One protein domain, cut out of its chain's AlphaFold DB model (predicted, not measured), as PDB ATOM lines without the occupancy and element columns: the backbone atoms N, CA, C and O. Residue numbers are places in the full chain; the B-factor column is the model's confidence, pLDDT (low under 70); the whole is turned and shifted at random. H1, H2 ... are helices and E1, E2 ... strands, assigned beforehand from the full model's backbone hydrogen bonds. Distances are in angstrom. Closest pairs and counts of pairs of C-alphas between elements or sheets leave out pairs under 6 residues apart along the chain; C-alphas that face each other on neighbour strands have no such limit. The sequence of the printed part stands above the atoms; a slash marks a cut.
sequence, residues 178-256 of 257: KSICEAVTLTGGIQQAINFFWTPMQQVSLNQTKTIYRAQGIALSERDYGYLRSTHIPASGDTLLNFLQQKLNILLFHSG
ATOM      1  N   LYS A 178      78.136  48.709 -32.318       78.75
ATOM      2  CA  LYS A 178      78.431  48.977 -30.901       78.75
ATOM      3  C   LYS A 178      78.149  47.774 -29.987       78.75
ATOM      4  O   LYS A 178      78.996  47.416 -29.177       78.75
ATOM      5  N   SER A 179      77.000  47.111 -30.139       77.19
ATOM      6  CA  SER A 179      76.662  45.947 -29.302       77.19
ATOM      7  C   SER A 179      77.557  44.741 -29.592       77.19
ATOM      8  O   SER A 179      77.862  43.961 -28.694       77.19
ATOM      9  N   ILE A 180      78.025  44.606 -30.836       75.69
ATOM     10  CA  ILE A 180      78.993  43.570 -31.217       75.69
ATOM     11  C   ILE A 180      80.339  43.840 -30.537       75.69
ATOM     12  O   ILE A 180      80.933  42.934 -29.961       75.69
ATOM     13  N   CYS A 181      80.786  45.096 -30.560       70.31
ATOM     14  CA  CYS A 181      82.010  45.552 -29.911       70.31
ATOM     15  C   CYS A 181      82.024  45.261 -28.399       70.31
ATOM     16  O   CYS A 181      83.031  44.804 -27.866       70.31
ATOM     17  N   GLU A 182      80.895  45.458 -27.719       73.62
ATOM     18  CA  GLU A 182      80.745  45.149 -26.289       73.62
ATOM     19  C   GLU A 182      80.762  43.629 -26.014       73.62
ATOM     20  O   GLU A 182      81.331  43.171 -25.019       73.62
ATOM     21  N   ALA A 183      80.210  42.826 -26.931       71.75
ATOM     22  CA  ALA A 183      80.165  41.367 -26.817       71.75
ATOM     23  C   ALA A 183      81.525  40.674 -27.047       71.75
ATOM     24  O   ALA A 183      81.716  39.539 -26.606       71.75
ATOM     25  N   VAL A 184      82.491  41.340 -27.697       67.88
ATOM     26  CA  VAL A 184      83.828  40.802 -28.060       67.88
ATOM     27  C   VAL A 184      84.701  40.441 -26.844       67.88
ATOM     28  O   VAL A 184      85.705  39.744 -26.981       67.88
ATOM     29  N   THR A 185      84.286  40.825 -25.635       63.34
ATOM     30  CA  THR A 185      84.922  40.429 -24.366       63.34
ATOM     31  C   THR A 185      84.818  38.927 -24.055       63.34
ATOM     32  O   THR A 185      85.599  38.416 -23.253       63.34
ATOM     33  N   LEU A 186      83.900  38.198 -24.701       61.62
ATOM     34  CA  LEU A 186      83.675  36.762 -24.513       61.62
ATOM     35  C   LEU A 186      84.029  35.978 -25.788       61.62
ATOM     36  O   LEU A 186      83.778  36.443 -26.899       61.62
ATOM     37  N   THR A 187      84.527  34.741 -25.655       61.19
ATOM     38  CA  THR A 187      84.920  33.860 -26.783       61.19
ATOM     39  C   THR A 187      83.824  33.696 -27.853       61.19
ATOM     40  O   THR A 187      84.129  33.524 -29.030       61.19
ATOM     41  N   GLY A 188      82.541  33.800 -27.478       66.38
ATOM     42  CA  GLY A 188      81.412  33.762 -28.417       66.38
ATOM     43  C   GLY A 188      81.170  35.063 -29.199       66.38
ATOM     44  O   GLY A 188      80.674  35.009 -30.324       66.38
ATOM     45  N   GLY A 189      81.547  36.222 -28.653       73.62
ATOM     46  CA  GLY A 189      81.299  37.527 -29.276       73.62
ATOM     47  C   GLY A 189      82.166  37.792 -30.504       73.62
ATOM     48  O   GLY A 189      81.707  38.398 -31.467       73.62
ATOM     49  N   ILE A 190      83.387  37.246 -30.535       73.31
ATOM     50  CA  ILE A 190      84.263  37.330 -31.716       73.31
ATOM     51  C   ILE A 190      83.628  36.592 -32.904       73.31
ATOM     52  O   ILE A 190      83.608  37.109 -34.020       73.31
ATOM     53  N   GLN A 191      83.046  35.410 -32.674       75.06
ATOM     54  CA  GLN A 191      82.364  34.663 -33.734       75.06
ATOM     55  C   GLN A 191      81.103  35.387 -34.223       75.06
ATOM     56  O   GLN A 191      80.802  35.360 -35.416       75.06
ATOM     57  N   GLN A 192      80.382  36.066 -33.326       77.38
ATOM     58  CA  GLN A 192      79.249  36.911 -33.705       77.38
ATOM     59  C   GLN A 192      79.692  38.092 -34.579       77.38
ATOM     60  O   GLN A 192      79.046  38.358 -35.591       77.38
ATOM     61  N   ALA A 193      80.822  38.731 -34.257       76.69
ATOM     62  CA  ALA A 193      81.400  39.793 -35.079       76.69
ATOM     63  C   ALA A 193      81.784  39.291 -36.480       76.69
ATOM     64  O   ALA A 193      81.426  39.913 -37.478       76.69
ATOM     65  N   ILE A 194      82.439  38.127 -36.571       79.38
ATOM     66  CA  ILE A 194      82.771  37.504 -37.862       79.38
ATOM     67  C   ILE A 194      81.494  37.221 -38.658       79.38
ATOM     68  O   ILE A 194      81.396  37.610 -39.820       79.38
ATOM     69  N   ASN A 195      80.497  36.582 -38.042       80.50
ATOM     70  CA  ASN A 195      79.254  36.215 -38.722       80.50
ATOM     71  C   ASN A 195      78.474  37.444 -39.204       80.50
ATOM     72  O   ASN A 195      77.861  37.389 -40.273       80.50
ATOM     73  N   PHE A 196      78.523  38.546 -38.455       82.00
ATOM     74  CA  PHE A 196      77.869  39.797 -38.822       82.00
ATOM     75  C   PHE A 196      78.408  40.377 -40.133       82.00
ATOM     76  O   PHE A 196      77.615  40.720 -41.005       82.00
ATOM     77  N   PHE A 197      79.732  40.434 -40.315       79.31
ATOM     78  CA  PHE A 197      80.333  40.938 -41.560       79.31
ATOM     79  C   PHE A 197      80.331  39.899 -42.686       79.31
ATOM     80  O   PHE A 197      80.185  40.238 -43.858       79.31
ATOM     81  N   TRP A 198      80.439  38.617 -42.346       79.25
ATOM     82  CA  TRP A 198      80.507  37.535 -43.325       79.25
ATOM     83  C   TRP A 198      79.166  37.234 -44.008       79.25
ATOM     84  O   TRP A 198      79.125  36.971 -45.210       79.25
ATOM     85  N   THR A 199      78.050  37.305 -43.277       80.94
ATOM     86  CA  THR A 199      76.704  37.020 -43.811       80.94
ATOM     87  C   THR A 199      76.314  37.908 -45.005       80.94
ATOM     88  O   THR A 199      75.931  37.354 -46.042       80.94
ATOM     89  N   PRO A 200      76.422  39.252 -44.943       75.44
ATOM     90  CA  PRO A 200      76.109  40.101 -46.092       75.44
ATOM     91  C   PRO A 200      77.059  39.848 -47.269       75.44
ATOM     92  O   PRO A 200      76.605  39.797 -48.413       75.44
ATOM     93  N   MET A 201      78.345  39.577 -47.019       75.75
ATOM     94  CA  MET A 201      79.294  39.225 -48.084       75.75
ATOM     95  C   MET A 201      78.910  37.927 -48.805       75.75
ATOM     96  O   MET A 201      78.967  37.852 -50.037       75.75
ATOM     97  N   GLN A 202      78.484  36.904 -48.059       75.69
ATOM     98  CA  GLN A 202      78.020  35.653 -48.655       75.69
ATOM     99  C   GLN A 202      76.748  35.837 -49.480       75.69
ATOM    100  O   GLN A 202      76.618  35.197 -50.518       75.69
ATOM    101  N   GLN A 203      75.832  36.717 -49.079       74.62
ATOM    102  CA  GLN A 203      74.634  37.001 -49.873       74.62
ATOM    103  C   GLN A 203      74.986  37.612 -51.234       74.62
ATOM    104  O   GLN A 203      74.462  37.173 -52.260       74.62
ATOM    105  N   VAL A 204      75.929  38.558 -51.271       71.62
ATOM    106  CA  VAL A 204      76.416  39.143 -52.533       71.62
ATOM    107  C   VAL A 204      77.087  38.075 -53.407       71.62
ATOM    108  O   VAL A 204      76.826  37.983 -54.611       71.62
ATOM    109  N   SER A 205      77.919  37.218 -52.810       68.94
ATOM    110  CA  SER A 205      78.634  36.183 -53.563       68.94
ATOM    111  C   SER A 205      77.715  35.055 -54.053       68.94
ATOM    112  O   SER A 205      77.775  34.678 -55.219       68.94
ATOM    113  N   LEU A 206      76.831  34.523 -53.209       68.62
ATOM    114  CA  LEU A 206      76.032  33.334 -53.526       68.62
ATOM    115  C   LEU A 206      74.735  33.676 -54.262       68.62
ATOM    116  O   LEU A 206      74.424  33.053 -55.276       68.62
ATOM    117  N   ASN A 207      74.000  34.682 -53.786       67.81
ATOM    118  CA  ASN A 207      72.650  34.946 -54.277       67.81
ATOM    119  C   ASN A 207      72.632  35.944 -55.433       67.81
ATOM    120  O   ASN A 207      71.849  35.780 -56.367       67.81
ATOM    121  N   GLN A 208      73.506  36.953 -55.412       66.88
ATOM    122  CA  GLN A 208      73.484  37.993 -56.442       66.88
ATOM    123  C   GLN A 208      74.392  37.698 -57.621       66.88
ATOM    124  O   GLN A 208      73.974  37.761 -58.775       66.88
ATOM    125  N   THR A 209      75.651  37.387 -57.328       63.44
ATOM    126  CA  THR A 209      76.675  37.222 -58.363       63.44
ATOM    127  C   THR A 209      76.837  35.766 -58.771       63.44
ATOM    128  O   THR A 209      77.590  35.493 -59.699       63.44
ATOM    129  N   LYS A 210      76.132  34.832 -58.110       67.44
ATOM    130  CA  LYS A 210      76.209  33.385 -58.367       67.44
ATOM    131  C   LYS A 210      77.664  32.918 -58.474       67.44
ATOM    132  O   LYS A 210      78.042  32.235 -59.420       67.44
ATOM    133  N   THR A 211      78.491  33.337 -57.520       65.56
ATOM    134  CA  THR A 211      79.937  33.077 -57.402       65.56
ATOM    135  C   THR A 211      80.836  33.681 -58.488       65.56
ATOM    136  O   THR A 211      82.024  33.373 -58.525       65.56
ATOM    137  N   ILE A 212      80.320  34.580 -59.333       63.38
ATOM    138  CA  ILE A 212      81.113  35.240 -60.385       63.38
ATOM    139  C   ILE A 212      81.985  36.364 -59.805       63.38
ATOM    140  O   ILE A 212      83.132  36.520 -60.218       63.38
ATOM    141  N   TYR A 213      81.479  37.125 -58.829       65.31
ATOM    142  CA  TYR A 213      82.195  38.258 -58.237       65.31
ATOM    143  C   TYR A 213      82.333  38.102 -56.718       65.31
ATOM    144  O   TYR A 213      81.453  37.573 -56.036       65.31
ATOM    145  N   ARG A 214      83.468  38.563 -56.183       65.12
ATOM    146  CA  ARG A 214      83.734  38.640 -54.740       65.12
ATOM    147  C   ARG A 214      83.642  40.093 -54.290       65.12
ATOM    148  O   ARG A 214      84.061  40.983 -55.024       65.12
ATOM    149  N   ALA A 215      83.118  40.320 -53.088       67.38
ATOM    150  CA  ALA A 215      83.148  41.639 -52.468       67.38
ATOM    151  C   ALA A 215      84.605  42.045 -52.184       67.38
ATOM    152  O   ALA A 215      85.373  41.239 -51.662       67.38
ATOM    153  N   GLN A 216      84.978  43.268 -52.562       69.19
ATOM    154  CA  GLN A 216      86.355  43.775 -52.462       69.19
ATOM    155  C   GLN A 216      86.589  44.605 -51.189       69.19
ATOM    156  O   GLN A 216      87.704  44.647 -50.672       69.19
ATOM    157  N   GLY A 217      85.536  45.218 -50.646       74.06
ATOM    158  CA  GLY A 217      85.609  46.022 -49.432       74.06
ATOM    159  C   GLY A 217      84.234  46.286 -48.832       74.06
ATOM    160  O   GLY A 217      83.208  46.033 -49.470       74.06
ATOM    161  N   ILE A 218      84.228  46.771 -47.592       78.69
ATOM    162  CA  ILE A 218      83.022  47.219 -46.890       78.69
ATOM    163  C   ILE A 218      83.267  48.657 -46.434       78.69
ATOM    164  O   ILE A 218      84.216  48.920 -45.691       78.69
ATOM    165  N   ALA A 219      82.396  49.562 -46.876       78.56
ATOM    166  CA  ALA A 219      82.338  50.931 -46.383       78.56
ATOM    167  C   ALA A 219      81.582  50.959 -45.049       78.56
ATOM    168  O   ALA A 219      80.492  50.390 -44.942       78.56
ATOM    169  N   LEU A 220      82.151  51.613 -44.039       80.25
ATOM    170  CA  LEU A 220      81.534  51.794 -42.723       80.25
ATOM    171  C   LEU A 220      81.487  53.277 -42.369       80.25
ATOM    172  O   LEU A 220      82.414  54.005 -42.707       80.25
ATOM    173  N   SER A 221      80.460  53.717 -41.638       81.19
ATOM    174  CA  SER A 221      80.459  55.073 -41.075       81.19
ATOM    175  C   SER A 221      81.657  55.246 -40.138       81.19
ATOM    176  O   SER A 221      82.059  54.303 -39.445       81.19
ATOM    177  N   GLU A 222      82.215  56.454 -40.082       79.50
ATOM    178  CA  GLU A 222      83.349  56.797 -39.216       79.50
ATOM    179  C   GLU A 222      83.118  56.399 -37.750       79.50
ATOM    180  O   GLU A 222      84.024  55.905 -37.076       79.50
ATOM    181  N   ARG A 223      81.877  56.518 -37.269       82.25
ATOM    182  CA  ARG A 223      81.511  56.109 -35.909       82.25
ATOM    183  C   ARG A 223      81.716  54.611 -35.678       82.25
ATOM    184  O   ARG A 223      82.311  54.215 -34.677       82.25
ATOM    185  N   ASP A 224      81.229  53.782 -36.596       83.50
ATOM    186  CA  ASP A 224      81.342  52.326 -36.496       83.50
ATOM    187  C   ASP A 224      82.786  51.872 -36.704       83.50
ATOM    188  O   ASP A 224      83.275  50.992 -35.991       83.50
ATOM    189  N   TYR A 225      83.505  52.538 -37.607       82.44
ATOM    190  CA  TYR A 225      84.938  52.338 -37.792       82.44
ATOM    191  C   TYR A 225      85.732  52.662 -36.513       82.44
ATOM    192  O   TYR A 225      86.607  51.891 -36.109       82.44
ATOM    193  N   GLY A 226      85.381  53.746 -35.814       81.75
ATOM    194  CA  GLY A 226      85.959  54.115 -34.521       81.75
ATOM    195  C   GLY A 226      85.709  53.072 -33.425       81.75
ATOM    196  O   GLY A 226      86.626  52.744 -32.663       81.75
ATOM    197  N   TYR A 227      84.511  52.481 -33.371       84.31
ATOM    198  CA  TYR A 227      84.215  51.391 -32.431       84.31
ATOM    199  C   TYR A 227      85.040  50.128 -32.721       84.31
ATOM    200  O   TYR A 227      85.625  49.549 -31.805       84.31
ATOM    201  N   LEU A 228      85.174  49.732 -33.989       81.69
ATOM    202  CA  LEU A 228      86.008  48.582 -34.373       81.69
ATOM    203  C   LEU A 228      87.506  48.817 -34.125       81.69
ATOM    204  O   LEU A 228      88.243  47.877 -33.826       81.69
ATOM    205  N   ARG A 229      87.969  50.066 -34.252       81.50
ATOM    206  CA  ARG A 229      89.366  50.439 -33.995       81.50
ATOM    207  C   ARG A 229      89.693  50.484 -32.503       81.50
ATOM    208  O   ARG A 229      90.791  50.096 -32.115       81.50
ATOM    209  N   SER A 230      88.771  50.982 -31.681       81.94
ATOM    210  CA  SER A 230      88.958  51.111 -30.226       81.94
ATOM    211  C   SER A 230      88.756  49.798 -29.472       81.94
ATOM    212  O   SER A 230      89.291  49.634 -28.375       81.94
ATOM    213  N   THR A 231      88.022  48.845 -30.047       80.50
ATOM    214  CA  THR A 231      87.837  47.532 -29.434       80.50
ATOM    215  C   THR A 231      89.072  46.659 -29.563       80.50
ATOM    216  O   THR A 231      89.517  46.295 -30.652       80.50
ATOM    217  N   HIS A 232      89.608  46.284 -28.408       76.06
ATOM    218  CA  HIS A 232      90.702  45.339 -28.290       76.06
ATOM    219  C   HIS A 232      90.169  43.918 -28.101       76.06
ATOM    220  O   HIS A 232      89.229  43.707 -27.333       76.06
ATOM    221  N   ILE A 233      90.793  42.940 -28.760       77.31
ATOM    222  CA  ILE A 233      90.490  41.524 -28.550       77.31
ATOM    223  C   ILE A 233      91.366  40.998 -27.401       77.31
ATOM    224  O   ILE A 233      92.577  40.851 -27.594       77.31
ATOM    225  N   PRO A 234      90.784  40.609 -26.248       68.69
ATOM    226  CA  PRO A 234      91.555  40.188 -25.071       68.69
ATOM    227  C   PRO A 234      92.481  38.985 -25.310       68.69
ATOM    228  O   PRO A 234      93.454  38.800 -24.588       68.69
ATOM    229  N   ALA A 235      92.173  38.153 -26.309       67.12
ATOM    230  CA  ALA A 235      92.902  36.922 -26.611       67.12
ATOM    231  C   ALA A 235      94.054  37.081 -27.625       67.12
ATOM    232  O   ALA A 235      94.920  36.214 -27.673       67.12
ATOM    233  N   SER A 236      94.056  38.135 -28.452       67.06
ATOM    234  CA  SER A 236      94.998  38.279 -29.582       67.06
ATOM    235  C   SER A 236      95.943  39.470 -29.441       67.06
ATOM    236  O   SER A 236      96.908  39.556 -30.189       67.06
ATOM    237  N   GLY A 237      95.673  40.414 -28.533       67.56
ATOM    238  CA  GLY A 237      96.462  41.645 -28.437       67.56
ATOM    239  C   GLY A 237      96.193  42.658 -29.566       67.56
ATOM    240  O   GLY A 237      96.647  43.797 -29.491       67.56
ATOM    241  N   ASP A 238      95.422  42.272 -30.585       75.50
ATOM    242  CA  ASP A 238      95.085  43.091 -31.746       75.50
ATOM    243  C   ASP A 238      93.736  43.805 -31.591       75.50
ATOM    244  O   ASP A 238      92.870  43.423 -30.795       75.50
ATOM    245  N   THR A 239      93.535  44.852 -32.392       79.88
ATOM    246  CA  THR A 239      92.227  45.498 -32.541       79.88
ATOM    247  C   THR A 239      91.282  44.613 -33.351       79.88
ATOM    248  O   THR A 239      91.701  43.871 -34.248       79.88
ATOM    249  N   LEU A 240      89.983  44.715 -33.066       75.44
ATOM    250  CA  LEU A 240      88.955  43.970 -33.793       75.44
ATOM    251  C   LEU A 240      88.990  44.272 -35.297       75.44
ATOM    252  O   LEU A 240      88.814  43.366 -36.110       75.44
ATOM    253  N   LEU A 241      89.291  45.519 -35.667       79.12
ATOM    254  CA  LEU A 241      89.482  45.934 -37.054       79.12
ATOM    255  C   LEU A 241      90.581  45.130 -37.768       79.12
ATOM    256  O   LEU A 241      90.318  44.542 -38.819       79.12
ATOM    257  N   ASN A 242      91.790  45.076 -37.198       80.50
ATOM    258  CA  ASN A 242      92.926  44.379 -37.812       80.50
ATOM    259  C   ASN A 242      92.638  42.883 -37.945       80.50
ATOM    260  O   ASN A 242      92.917  42.273 -38.979       80.50
ATOM    261  N   PHE A 243      92.015  42.304 -36.920       79.62
ATOM    262  CA  PHE A 243      91.604  40.909 -36.937       79.62
ATOM    263  C   PHE A 243      90.582  40.618 -38.048       79.62
ATOM    264  O   PHE A 243      90.733  39.645 -38.789       79.62
ATOM    265  N   LEU A 244      89.564  41.468 -38.216       78.00
ATOM    266  CA  LEU A 244      88.553  41.298 -39.263       78.00
ATOM    267  C   LEU A 244      89.139  41.467 -40.669       78.00
ATOM    268  O   LEU A 244      88.838  40.652 -41.540       78.00
ATOM    269  N   GLN A 245      90.006  42.458 -40.883       80.75
ATOM    270  CA  GLN A 245      90.679  42.659 -42.173       80.75
ATOM    271  C   GLN A 245      91.534  41.442 -42.557       80.75
ATOM    272  O   GLN A 245      91.444  40.955 -43.686       80.75
ATOM    273  N   GLN A 246      92.295  40.885 -41.609       79.25
ATOM    274  CA  GLN A 246      93.102  39.684 -41.848       79.25
ATOM    275  C   GLN A 246      92.248  38.437 -42.110       79.25
ATOM    276  O   GLN A 246      92.576  37.634 -42.983       79.25
ATOM    277  N   LYS A 247      91.156  38.244 -41.359       75.75
ATOM    278  CA  LYS A 247      90.318  37.039 -41.478       75.75
ATOM    279  C   LYS A 247      89.409  37.047 -42.698       75.75
ATOM    280  O   LYS A 247      89.179  35.987 -43.275       75.75
ATOM    281  N   LEU A 248      88.892  38.210 -43.081       70.56
ATOM    282  CA  LEU A 248      87.969  38.344 -44.207       70.56
ATOM    283  C   LEU A 248      88.691  38.668 -45.527       70.56
ATOM    284  O   LEU A 248      88.069  38.568 -46.582       70.56
ATOM    285  N   ASN A 249      89.990  38.998 -45.480       69.88
ATOM    286  CA  ASN A 249      90.817  39.395 -46.627       69.88
ATOM    287  C   ASN A 249      90.149  40.483 -47.489       69.88
ATOM    288  O   ASN A 249      90.067  40.374 -48.714       69.88
ATOM    289  N   ILE A 250      89.620  41.507 -46.818       69.62
ATOM    290  CA  ILE A 250      88.942  42.654 -47.427       69.62
ATOM    291  C   ILE A 250      89.388  43.953 -46.772       69.62
ATOM    292  O   ILE A 250      89.768  43.986 -45.599       69.62
ATOM    293  N   LEU A 251      89.279  45.040 -47.533       65.88
ATOM    294  CA  LEU A 251      89.530  46.383 -47.036       65.88
ATOM    295  C   LEU A 251      88.274  46.913 -46.334       65.88
ATOM    296  O   LEU A 251      87.211  47.052 -46.941       65.88
ATOM    297  N   LEU A 252      88.410  47.196 -45.039       68.50
ATOM    298  CA  LEU A 252      87.441  47.980 -44.274       68.50
ATOM    299  C   LEU A 252      87.928  49.424 -44.266       68.50
ATOM    300  O   LEU A 252      89.014  49.686 -43.743       68.50
ATOM    301  N   PHE A 253      87.141  50.334 -44.830       67.94
ATOM    302  CA  PHE A 253      87.464  51.759 -44.891       67.94
ATOM    303  C   PHE A 253      86.348  52.585 -44.257       67.94
ATOM    304  O   PHE A 253      85.178  52.183 -44.256       67.94
ATOM    305  N   HIS A 254      86.730  53.718 -43.670       67.69
ATOM    306  CA  HIS A 254      85.760  54.656 -43.135       67.69
ATOM    307  C   HIS A 254      85.178  55.497 -44.266       67.69
ATOM    308  O   HIS A 254      85.839  55.832 -45.244       67.69
ATOM    309  N   SER A 255      83.920  55.839 -44.090       56.69
ATOM    310  CA  SER A 255      83.135  56.710 -44.931       56.69
ATOM    311  C   SER A 255      82.606  57.793 -43.994       56.69
ATOM    312  O   SER A 255      81.925  57.502 -43.010       56.69
ATOM    313  N   GLY A 256      83.007  59.037 -44.240       53.19
ATOM    314  CA  GLY A 256      82.509  60.242 -43.567       53.19
ATOM    315  C   GLY A 256      81.090  60.614 -44.010       53.19
ATOM    316  O   GLY A 256      80.866  61.739 -44.445       53.19
TER     317      GLY A 256
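This is residues 178 to 256 of the 257 residues of an uncharacterized protein of Vibrio tasmaniensis (UniProt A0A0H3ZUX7). One long helix, H2, makes the longest axis and runs along one side of a small body of three short helices, H1, H3 and H4, and a pair of parallel strands, E1 and E2. H1 packs near the first end of H2, and from the other end residues 209 to 216 fold back to E1; H3 and H4 form a corner between the two strands in the chain. The printed part has 79 residues, with four named helices and two named strands in the order H1, H2, E1, H3, H4, E2; the sheet is E1 next to E2, and the class is mostly helix. The whole is compact, with a radius of gyration of the C-alphas of 13.0 A and spans of 37 by 29 by 20 A.

H1, residues 178 to 183, touches H2, residues 187 to 208, which meets it with residues 189 to 193 alone. They stand at a steep tilt of 51 degrees, opposite ways, and their closest C-alphas, those of Ala 183 and Gly 189, are 4.7 A apart. H2 has a kink of 34 degrees near residue 200. E1, residues 217 to 221, is the parallel neighbour of E2, residues 251 to 255, at 29 degrees; N 218 and O 251, 3.1 A, and N 255 and O 220, 2.7 A, are within hydrogen-bond range. H3, residues 222 to 230, touches H1 at a shallow tilt of 21 degrees, the same way, with Lys 178 and Tyr 227 closest, their C-alphas 6.5 A apart. H4, residues 240 to 248, touches H3 about perpendicular at 84 degrees; the closest C-alphas, of Leu 228 and Leu 241, are 5.1 A apart. H2 and H4 are close but not clearly touching, with the closest C-alphas, of Ile 194 and Leu 244, 7.1 A apart. E1, H3, H4 and E2 make a strand-helix-strand unit, two parallel neighbour strands with helices between, and its crossover is right-handed. Every O i to N i+4 pair is within hydrogen-bond range in H1, H3 and H4, and 14 of 18 are in H2.

H1 begins at C-alpha 178, (78.431, 48.977, -30.901), and measures 8.8 A. H2 measures 32.1 A and ends at C-alpha 208, (73.484, 37.993, -56.442). E1 measures 13.4 A, H3 12.0 A and H4 11.9 A. E2 measures 12.3 A and ends at C-alpha 255, (83.135, 56.710, -44.931).

The C-alphas of Lys 210 and Pro 234, the two farthest apart, are 37.3 A apart. The printed part has no cut, and no link is long. Mean pLDDT of the printed part is 73.5; residues 184 to 188, 205 to 216, 234 to 237 and 249 to 256 are under 70.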